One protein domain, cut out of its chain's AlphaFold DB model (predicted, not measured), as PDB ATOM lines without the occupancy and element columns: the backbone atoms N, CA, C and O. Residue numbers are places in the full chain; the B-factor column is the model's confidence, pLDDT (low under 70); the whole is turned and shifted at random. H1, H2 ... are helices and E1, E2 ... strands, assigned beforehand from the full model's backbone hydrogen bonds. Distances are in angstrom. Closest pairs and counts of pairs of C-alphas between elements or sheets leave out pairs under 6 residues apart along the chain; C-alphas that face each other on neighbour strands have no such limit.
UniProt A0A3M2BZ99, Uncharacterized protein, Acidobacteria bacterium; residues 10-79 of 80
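This is residues 10 to 79 of the 80 residues of an uncharacterized protein of Acidobacteria bacterium (UniProt A0A3M2BZ99). What shape do these atoms make? A strongly twisted sheet of three strands, E1, E2 and E3, has one helix, H1, grazing it and a long loop, residues 10 to 29, that pairs briefly with E1 and sticks out with residues 20 to 26. What is it built of? The printed part has 70 residues, with three named strands and one named helix in the order E1, E2, E3, H1, of mixed class; the sheet order E1 - E2 - E3, all antiparallel, is a meander, each strand the antiparallel neighbour of the one before. It is only just loose, close to compact, with a radius of gyration of the C-alphas of 13.5 A and spans of 36 by 24 by 19 A.

What does the first stretch meet? Residues 13 to 14 pair, antiparallel, with residues 32 to 33 of E1, which is residues 30 to 35. How do the strands pair? E1 and E2, residues 41 to 48, form a hairpin at 148 degrees, with N 32 and O 44 within hydrogen-bond range at 2.8 A. E2 and E3, residues 55 to 62, form a hairpin at 160 degrees, with N 43 and O 61 at 2.9 A; E3 bends by 67 degrees at residue 58. Where is the helix? H1, residues 65 to 77, is on the sheet but only grazes it, with its residues 67 to 72; the closest C-alphas of E2 and H1, those of Tyr 41 and Leu 68, are 7.3 A apart. In H1 every O i to N i+4 pair is within hydrogen-bond range.

Where does E1 begin? C-alpha 30 is at (225.821, 120.679, 174.092), and E1 is 16.8 A long. How long are the others? E2 measures 20.8 A, E3 19.2 A and H1 19.2 A, ending at C-alpha 77, (217.021, 139.709, 181.833).

How large is it? The two C-alphas farthest apart, those of Val 24 and Ala 38, are 38.8 A apart. Are there cuts or long links? The printed part has no cut; the links E1 to E2 and E3 to H1 are tight, and E2 to E3 is short. Where is confidence low? The model's pLDDT is under 70 in residues 10 to 28, 50 to 54 and 78 to 79.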
ATOM      1  N   CYS A  10     224.320 123.609 190.688       48.34
ATOM      2  CA  CYS A  10     223.027 123.985 191.262       48.34
ATOM      3  C   CYS A  10     222.150 124.890 190.373       48.34
ATOM      4  O   CYS A  10     221.126 125.378 190.832       48.34
ATOM      5  N   ASP A  11     222.515 125.155 189.116       52.38
ATOM      6  CA  ASP A  11     221.773 126.094 188.256       52.38
ATOM      7  C   ASP A  11     222.202 125.932 186.788       52.38
ATOM      8  O   ASP A  11     222.947 126.751 186.255       52.38
ATOM      9  N   ALA A  12     221.796 124.854 186.116       54.03
ATOM     10  CA  ALA A  12     222.136 124.654 184.709       54.03
ATOM     11  C   ALA A  12     221.199 125.476 183.807       54.03
ATOM     12  O   ALA A  12     220.076 125.072 183.512       54.03
ATOM     13  N   CYS A  13     221.658 126.633 183.329       54.50
ATOM     14  CA  CYS A  13     221.073 127.213 182.126       54.50
ATOM     15  C   CYS A  13     221.609 126.413 180.936       54.50
ATOM     16  O   CYS A  13     222.742 126.654 180.505       54.50
ATOM     17  N   LEU A  14     220.804 125.496 180.390       55.19
ATOM     18  CA  LEU A  14     221.019 125.076 179.012       55.19
ATOM     19  C   LEU A  14     220.909 126.336 178.151       55.19
ATOM     20  O   LEU A  14     219.907 127.061 178.173       55.19
ATOM     21  N   LEU A  15     221.976 126.647 177.421       48.53
ATOM     22  CA  LEU A  15     221.827 127.467 176.233       48.53
ATOM     23  C   LEU A  15     221.083 126.576 175.238       48.53
ATOM     24  O   LEU A  15     221.705 125.880 174.450       48.53
ATOM     25  N   GLU A  16     219.752 126.558 175.364       42.62
ATOM     26  CA  GLU A  16     218.805 126.012 174.393       42.62
ATOM     27  C   GLU A  16     219.030 126.766 173.076       42.62
ATOM     28  O   GLU A  16     218.437 127.811 172.805       42.62
ATOM     29  N   GLY A  17     220.029 126.322 172.331       43.66
ATOM     30  CA  GLY A  17     220.456 126.863 171.061       43.66
ATOM     31  C   GLY A  17     220.541 125.702 170.095       43.66
ATOM     32  O   GLY A  17     221.528 124.974 170.101       43.66
ATOM     33  N   SER A  18     219.483 125.568 169.297       45.75
ATOM     34  CA  SER A  18     219.361 124.734 168.098       45.75
ATOM     35  C   SER A  18     219.555 123.226 168.288       45.75
ATOM     36  O   SER A  18     220.638 122.694 168.052       45.75
ATOM     37  N   ALA A  19     218.463 122.525 168.592       44.09
ATOM     38  CA  ALA A  19     218.366 121.074 168.458       44.09
ATOM     39  C   ALA A  19     217.262 120.662 167.463       44.09
ATOM     40  O   ALA A  19     216.528 119.724 167.732       44.09
ATOM     41  N   ASP A  20     217.161 121.331 166.308       46.53
ATOM     42  CA  ASP A  20     216.240 120.909 165.231       46.53
ATOM     43  C   ASP A  20     216.948 120.447 163.941       46.53
ATOM     44  O   ASP A  20     216.297 119.963 163.024       46.53
ATOM     45  N   LEU A  21     218.286 120.525 163.844       50.25
ATOM     46  CA  LEU A  21     219.018 120.184 162.602       50.25
ATOM     47  C   LEU A  21     220.255 119.278 162.789       50.25
ATOM     48  O   LEU A  21     221.032 119.093 161.858       50.25
ATOM     49  N   GLY A  22     220.458 118.690 163.972       45.69
ATOM     50  CA  GLY A  22     221.660 117.901 164.297       45.69
ATOM     51  C   GLY A  22     221.557 116.382 164.099       45.69
ATOM     52  O   GLY A  22     222.527 115.678 164.367       45.69
ATOM     53  N   LEU A  23     220.407 115.853 163.659       53.00
ATOM     54  CA  LEU A  23     220.121 114.408 163.686       53.00
ATOM     55  C   LEU A  23     220.989 113.560 162.726       53.00
ATOM     56  O   LEU A  23     220.956 112.337 162.803       53.00
ATOM     57  N   VAL A  24     221.761 114.169 161.818       48.03
ATOM     58  CA  VAL A  24     222.360 113.440 160.678       48.03
ATOM     59  C   VAL A  24     223.857 113.112 160.854       48.03
ATOM     60  O   VAL A  24     224.365 112.231 160.170       48.03
ATOM     61  N   LEU A  25     224.577 113.733 161.799       52.41
ATOM     62  CA  LEU A  25     226.037 113.559 161.966       52.41
ATOM     63  C   LEU A  25     226.451 113.364 163.439       52.41
ATOM     64  O   LEU A  25     227.242 114.126 163.972       52.41
ATOM     65  N   GLY A  26     225.896 112.351 164.109       59.38
ATOM     66  CA  GLY A  26     226.562 111.496 165.115       59.38
ATOM     67  C   GLY A  26     227.328 112.045 166.342       59.38
ATOM     68  O   GLY A  26     227.682 111.222 167.181       59.38
ATOM     69  N   LEU A  27     227.601 113.343 166.519       59.81
ATOM     70  CA  LEU A  27     228.201 113.891 167.747       59.81
ATOM     71  C   LEU A  27     227.957 115.407 167.875       59.81
ATOM     72  O   LEU A  27     228.826 116.228 167.590       59.81
ATOM     73  N   VAL A  28     226.765 115.800 168.328       69.00
ATOM     74  CA  VAL A  28     226.513 117.189 168.748       69.00
ATOM     75  C   VAL A  28     226.854 117.315 170.232       69.00
ATOM     76  O   VAL A  28     226.250 116.651 171.074       69.00
ATOM     77  N   ALA A  29     227.829 118.164 170.558       73.38
ATOM     78  CA  ALA A  29     228.153 118.514 171.936       73.38
ATOM     79  C   ALA A  29     227.348 119.749 172.370       73.38
ATOM     80  O   ALA A  29     227.370 120.786 171.710       73.38
ATOM     81  N   ILE A  30     226.645 119.631 173.491       80.19
ATOM     82  CA  ILE A  30     225.821 120.679 174.092       80.19
ATOM     83  C   ILE A  30     226.644 121.380 175.175       80.19
ATOM     84  O   ILE A  30     227.398 120.743 175.911       80.19
ATOM     85  N   ALA A  31     226.488 122.700 175.293       81.06
ATOM     86  CA  ALA A  31     227.099 123.477 176.363       81.06
ATOM     87  C   ALA A  31     226.048 123.942 177.381       81.06
ATOM     88  O   ALA A  31     225.065 124.596 177.026       81.06
ATOM     89  N   ALA A  32     226.301 123.677 178.661       83.69
ATOM     90  CA  ALA A  32     225.527 124.208 179.779       83.69
ATOM     91  C   ALA A  32     226.384 125.146 180.631       83.69
ATOM     92  O   ALA A  32     227.581 124.936 180.816       83.69
ATOM     93  N   LEU A  33     225.755 126.190 181.167       85.25
ATOM     94  CA  LEU A  33     226.375 127.099 182.130       85.25
ATOM     95  C   LEU A  33     225.727 126.873 183.489       85.25
ATOM     96  O   LEU A  33     224.499 126.903 183.569       85.25
ATOM     97  N   GLY A  34     226.517 126.725 184.550       83.81
ATOM     98  CA  GLY A  34     225.951 126.617 185.889       83.81
ATOM     99  C   GLY A  34     226.881 126.981 187.027       83.81
ATOM    100  O   GLY A  34     228.083 127.145 186.843       83.81
ATOM    101  N   GLN A  35     226.289 127.178 188.202       84.38
ATOM    102  CA  GLN A  35     227.006 127.529 189.423       84.38
ATOM    103  C   GLN A  35     227.205 126.281 190.288       84.38
ATOM    104  O   GLN A  35     226.256 125.532 190.490       84.38
ATOM    105  N   THR A  36     228.408 126.045 190.800       83.38
ATOM    106  CA  THR A  36     228.669 124.990 191.793       83.38
ATOM    107  C   THR A  36     228.213 125.429 193.186       83.38
ATOM    108  O   THR A  36     228.034 126.625 193.425       83.38
ATOM    109  N   ALA A  37     228.070 124.496 194.133       78.81
ATOM    110  CA  ALA A  37     227.752 124.829 195.528       78.81
ATOM    111  C   ALA A  37     228.782 125.787 196.166       78.81
ATOM    112  O   ALA A  37     228.416 126.704 196.898       78.81
ATOM    113  N   ALA A  38     230.057 125.668 195.783       81.31
ATOM    114  CA  ALA A  38     231.129 126.592 196.164       81.31
ATOM    115  C   ALA A  38     231.046 127.985 195.493       81.31
ATOM    116  O   ALA A  38     231.915 128.834 195.685       81.31
ATOM    117  N   GLY A  39     230.038 128.231 194.657       83.62
ATOM    118  CA  GLY A  39     229.775 129.526 194.036       83.62
ATOM    119  C   GLY A  39     230.554 129.812 192.748       83.62
ATOM    120  O   GLY A  39     230.396 130.900 192.185       83.62
ATOM    121  N   ARG A  40     231.354 128.857 192.252       84.56
ATOM    122  CA  ARG A  40     232.069 128.977 190.971       84.56
ATOM    123  C   ARG A  40     231.094 128.811 189.814       84.56
ATOM    124  O   ARG A  40     230.187 127.995 189.891       84.56
ATOM    125  N   TYR A  41     231.291 129.559 188.735       86.56
ATOM    126  CA  TYR A  41     230.496 129.407 187.518       86.56
ATOM    127  C   TYR A  41     231.294 128.602 186.503       86.56
ATOM    128  O   TYR A  41     232.410 128.989 186.171       86.56
ATOM    129  N   LEU A  42     230.712 127.521 185.999       86.50
ATOM    130  CA  LEU A  42     231.319 126.623 185.028       86.50
ATOM    131  C   LEU A  42     230.554 126.667 183.712       86.50
ATOM    132  O   LEU A  42     229.322 126.734 183.698       86.50
ATOM    133  N   GLN A  43     231.295 126.588 182.613       87.00
ATOM    134  CA  GLN A  43     230.760 126.159 181.331       87.00
ATOM    135  C   GLN A  43     231.166 124.706 181.111       87.00
ATOM    136  O   GLN A  43     232.351 124.386 181.084       87.00
ATOM    137  N   VAL A  44     230.169 123.839 180.981       85.38
ATOM    138  CA  VAL A  44     230.333 122.399 180.810       85.38
ATOM    139  C   VAL A  44     229.908 122.039 179.398       85.38
ATOM    140  O   VAL A  44     228.796 122.365 178.991       85.38
ATOM    141  N   VAL A  45     230.786 121.367 178.661       84.69
ATOM    142  CA  VAL A  45     230.495 120.830 177.329       84.69
ATOM    143  C   VAL A  45     230.365 119.320 177.447       84.69
ATOM    144  O   VAL A  45     231.280 118.645 177.925       84.69
ATOM    145  N   TYR A  46     229.222 118.788 177.030       82.75
ATOM    146  CA  TYR A  46     228.899 117.373 177.153       82.75
ATOM    147  C   TYR A  46     228.130 116.862 175.938       82.75
ATOM    148  O   TYR A  46     227.477 117.621 175.228       82.75
ATOM    149  N   VAL A  47     228.175 115.551 175.726       83.00
ATOM    150  CA  VAL A  47     227.336 114.860 174.744       83.00
ATOM    151  C   VAL A  47     226.285 114.062 175.516       83.00
ATOM    152  O   VAL A  47     226.657 113.269 176.393       83.00
ATOM    153  N   PRO A  48     224.981 114.287 175.274       76.25
ATOM    154  CA  PRO A  48     223.953 113.426 175.836       76.25
ATOM    155  C   PRO A  48     224.025 112.047 175.178       76.25
ATOM    156  O   PRO A  48     224.091 111.947 173.956       76.25
ATOM    157  N   ASP A  49     224.010 110.986 175.981       73.88
ATOM    158  CA  ASP A  49     223.833 109.631 175.465       73.88
ATOM    159  C   ASP A  49     222.327 109.405 175.239       73.88
ATOM    160  O   ASP A  49     221.573 109.372 176.213       73.88
ATOM    161  N   PRO A  50     221.835 109.272 173.994       67.12
ATOM    162  CA  PRO A  50     220.405 109.096 173.744       67.12
ATOM    163  C   PRO A  50     219.864 107.765 174.292       67.12
ATOM    164  O   PRO A  50     218.660 107.640 174.508       67.12
ATOM    165  N   GLY A  51     220.731 106.775 174.539       67.69
ATOM    166  CA  GLY A  51     220.353 105.453 175.044       67.69
ATOM    167  C   GLY A  51     220.473 105.295 176.561       67.69
ATOM    168  O   GLY A  51     219.989 104.306 177.114       67.69
ATOM    169  N   ARG A  52     221.112 106.238 177.266       60.47
ATOM    170  CA  ARG A  52     221.323 106.164 178.720       60.47
ATOM    171  C   ARG A  52     220.972 107.499 179.366       60.47
ATOM    172  O   ARG A  52     221.264 108.556 178.837       60.47
ATOM    173  N   ARG A  53     220.454 107.485 180.598       65.69
ATOM    174  CA  ARG A  53     220.309 108.690 181.457       65.69
ATOM    175  C   ARG A  53     221.669 109.284 181.903       65.69
ATOM    176  O   ARG A  53     221.809 109.851 182.988       65.69
ATOM    177  N   SER A  54     222.702 109.117 181.086       68.69
ATOM    178  CA  SER A  54     224.080 109.505 181.332       68.69
ATOM    179  C   SER A  54     224.518 110.553 180.318       68.69
ATOM    180  O   SER A  54     224.069 110.578 179.181       68.69
ATOM    181  N   LEU A  55     225.392 111.450 180.764       75.44
ATOM    182  CA  LEU A  55     225.978 112.503 179.945       75.44
ATOM    183  C   LEU A  55     227.482 112.253 179.940       75.44
ATOM    184  O   LEU A  55     228.050 112.017 181.013       75.44
ATOM    185  N   PHE A  56     228.106 112.292 178.768       78.69
ATOM    186  CA  PHE A  56     229.556 112.223 178.652       78.69
ATOM    187  C   PHE A  56     230.117 113.641 178.664       78.69
ATOM    188  O   PHE A  56     229.877 114.412 177.734       78.69
ATOM    189  N   VAL A  57     230.824 114.010 179.731       79.56
ATOM    190  CA  VAL A  57     231.418 115.345 179.842       79.56
ATOM    191  C   VAL A  57     232.749 115.356 179.109       79.56
ATOM    192  O   VAL A  57     233.643 114.583 179.433       79.56
ATOM    193  N   ILE A  58     232.873 116.251 178.131       85.12
ATOM    194  CA  ILE A  58     234.115 116.452 177.385       85.12
ATOM    195  C   ILE A  58     235.034 117.381 178.177       85.12
ATOM    196  O   ILE A  58     236.218 117.107 178.340       85.12
ATOM    197  N   THR A  59     234.494 118.504 178.656       85.12
ATOM    198  CA  THR A  59     235.272 119.507 179.389       85.12
ATOM    199  C   THR A  59     234.388 120.372 180.282       85.12
ATOM    200  O   THR A  59     233.200 120.567 180.007       85.12
ATOM    201  N   ALA A  60     234.985 120.914 181.340       85.62
ATOM    202  CA  ALA A  60     234.402 121.938 182.191       85.62
ATOM    203  C   ALA A  60     235.457 123.008 182.478       85.62
ATOM    204  O   ALA A  60     236.564 122.697 182.915       85.62
ATOM    205  N   TYR A  61     235.118 124.272 182.240       87.50
ATOM    206  CA  TYR A  61     236.020 125.394 182.492       87.50
ATOM    207  C   TYR A  61     235.341 126.504 183.287       87.50
ATOM    208  O   TYR A  61     234.146 126.775 183.137       87.50
ATOM    209  N   ASP A  62     236.132 127.165 184.131       87.06
ATOM    210  CA  ASP A  62     235.688 128.294 184.943       87.06
ATOM    211  C   ASP A  62     235.329 129.506 184.067       87.06
ATOM    212  O   ASP A  62     236.148 130.037 183.312       87.06
ATOM    213  N   LEU A  63     234.124 130.037 184.254       88.25
ATOM    214  CA  LEU A  63     233.725 131.344 183.746       88.25
ATOM    215  C   LEU A  63     234.282 132.436 184.651       88.25
ATOM    216  O   LEU A  63     233.826 132.635 185.779       88.25
ATOM    217  N   ARG A  64     235.229 133.211 184.123       87.38
ATOM    218  CA  ARG A  64     235.847 134.340 184.831       87.38
ATOM    219  C   ARG A  64     235.725 135.645 184.039       87.38
ATOM    220  O   ARG A  64     235.409 135.663 182.848       87.38
ATOM    221  N   GLY A  65     235.930 136.770 184.725       91.31
ATOM    222  CA  GLY A  65     236.025 138.101 184.117       91.31
ATOM    223  C   GLY A  65     234.802 138.525 183.286       91.31
ATOM    224  O   GLY A  65     233.663 138.563 183.772       91.31
ATOM    225  N   LYS A  66     235.046 138.876 182.015       90.38
ATOM    226  CA  LYS A  66     234.019 139.387 181.087       90.38
ATOM    227  C   LYS A  66     232.929 138.350 180.801       90.38
ATOM    228  O   LYS A  66     231.757 138.722 180.728       90.38
ATOM    229  N   ALA A  67     233.292 137.071 180.706       85.44
ATOM    230  CA  ALA A  67     232.353 135.987 180.426       85.44
ATOM    231  C   ALA A  67     231.339 135.811 181.569       85.44
ATOM    232  O   ALA A  67     230.130 135.796 181.334       85.44
ATOM    233  N   LEU A  68     231.818 135.806 182.819       86.75
ATOM    234  CA  LEU A  68     230.956 135.755 184.002       86.75
ATOM    235  C   LEU A  68     230.035 136.979 184.093       86.75
ATOM    236  O   LEU A  68     228.840 136.861 184.364       86.75
ATOM    237  N   THR A  69     230.575 138.167 183.822       87.38
ATOM    238  CA  THR A  69     229.787 139.407 183.817       87.38
ATOM    239  C   THR A  69     228.669 139.360 182.772       87.38
ATOM    240  O   THR A  69     227.524 139.705 183.073       87.38
ATOM    241  N   ALA A  70     228.972 138.897 181.557       87.19
ATOM    242  CA  ALA A  70     227.990 138.737 180.490       87.19
ATOM    243  C   ALA A  70     226.905 137.714 180.860       87.19
ATOM    244  O   ALA A  70     225.717 137.996 180.685       87.19
ATOM    245  N   TYR A  71     227.292 136.571 181.435       84.38
ATOM    246  CA  TYR A  71     226.354 135.553 181.907       84.38
ATOM    247  C   TYR A  71     225.387 136.108 182.963       84.38
ATOM    248  O   TYR A  71     224.169 136.015 182.799       84.38
ATOM    249  N   ARG A  72     225.901 136.788 183.997       84.62
ATOM    250  CA  ARG A  72     225.071 137.387 185.059       84.62
ATOM    251  C   ARG A  72     224.099 138.432 184.508       84.62
ATOM    252  O   ARG A  72     222.945 138.474 184.929       84.62
ATOM    253  N   ARG A  73     224.529 139.248 183.536       85.75
ATOM    254  CA  ARG A  73     223.658 140.223 182.852       85.75
ATOM    255  C   ARG A  73     222.523 139.542 182.085       85.75
ATOM    256  O   ARG A  73     221.380 139.973 182.200       85.75
ATOM    257  N   ARG A  74     222.814 138.472 181.335       84.25
ATOM    258  CA  ARG A  74     221.799 137.698 180.593       84.25
ATOM    259  C   ARG A  74     220.801 137.026 181.538       84.25
ATOM    260  O   ARG A  74     219.601 137.109 181.301       84.25
ATOM    261  N   ARG A  75     221.277 136.442 182.645       80.69
ATOM    262  CA  ARG A  75     220.422 135.782 183.648       80.69
ATOM    263  C   ARG A  75     219.442 136.753 184.312       80.69
ATOM    264  O   ARG A  75     218.299 136.385 184.549       80.69
ATOM    265  N   ARG A  76     219.860 138.000 184.564       80.62
ATOM    266  CA  ARG A  76     218.977 139.049 185.107       80.62
ATOM    267  C   ARG A  76     217.835 139.426 184.157       80.62
ATOM    268  O   ARG A  76     216.753 139.715 184.639       80.62
ATOM    269  N   ARG A  77     218.054 139.384 182.838       75.56
ATOM    270  CA  ARG A  77     217.021 139.709 181.833       75.56
ATOM    271  C   ARG A  77     215.990 138.604 181.611       75.56
ATOM    272  O   ARG A  77     214.886 138.905 181.204       75.56
ATOM    273  N   LYS A  78     216.341 137.341 181.869       67.50
ATOM    274  CA  LYS A  78     215.415 136.198 181.745       67.50
ATOM    275  C   LYS A  78     214.472 136.028 182.947       67.50
ATOM    276  O   LYS A  78     213.645 135.129 182.924       67.50
ATOM    277  N   ARG A  79     214.644 136.821 184.012       60.62
ATOM    278  CA  ARG A  79     213.856 136.727 185.254       60.62
ATOM    279  C   ARG A  79     212.745 137.792 185.344       60.62
ATOM    280  O   ARG A  79     212.041 137.795 186.345       60.62
TER     281      ARG A  79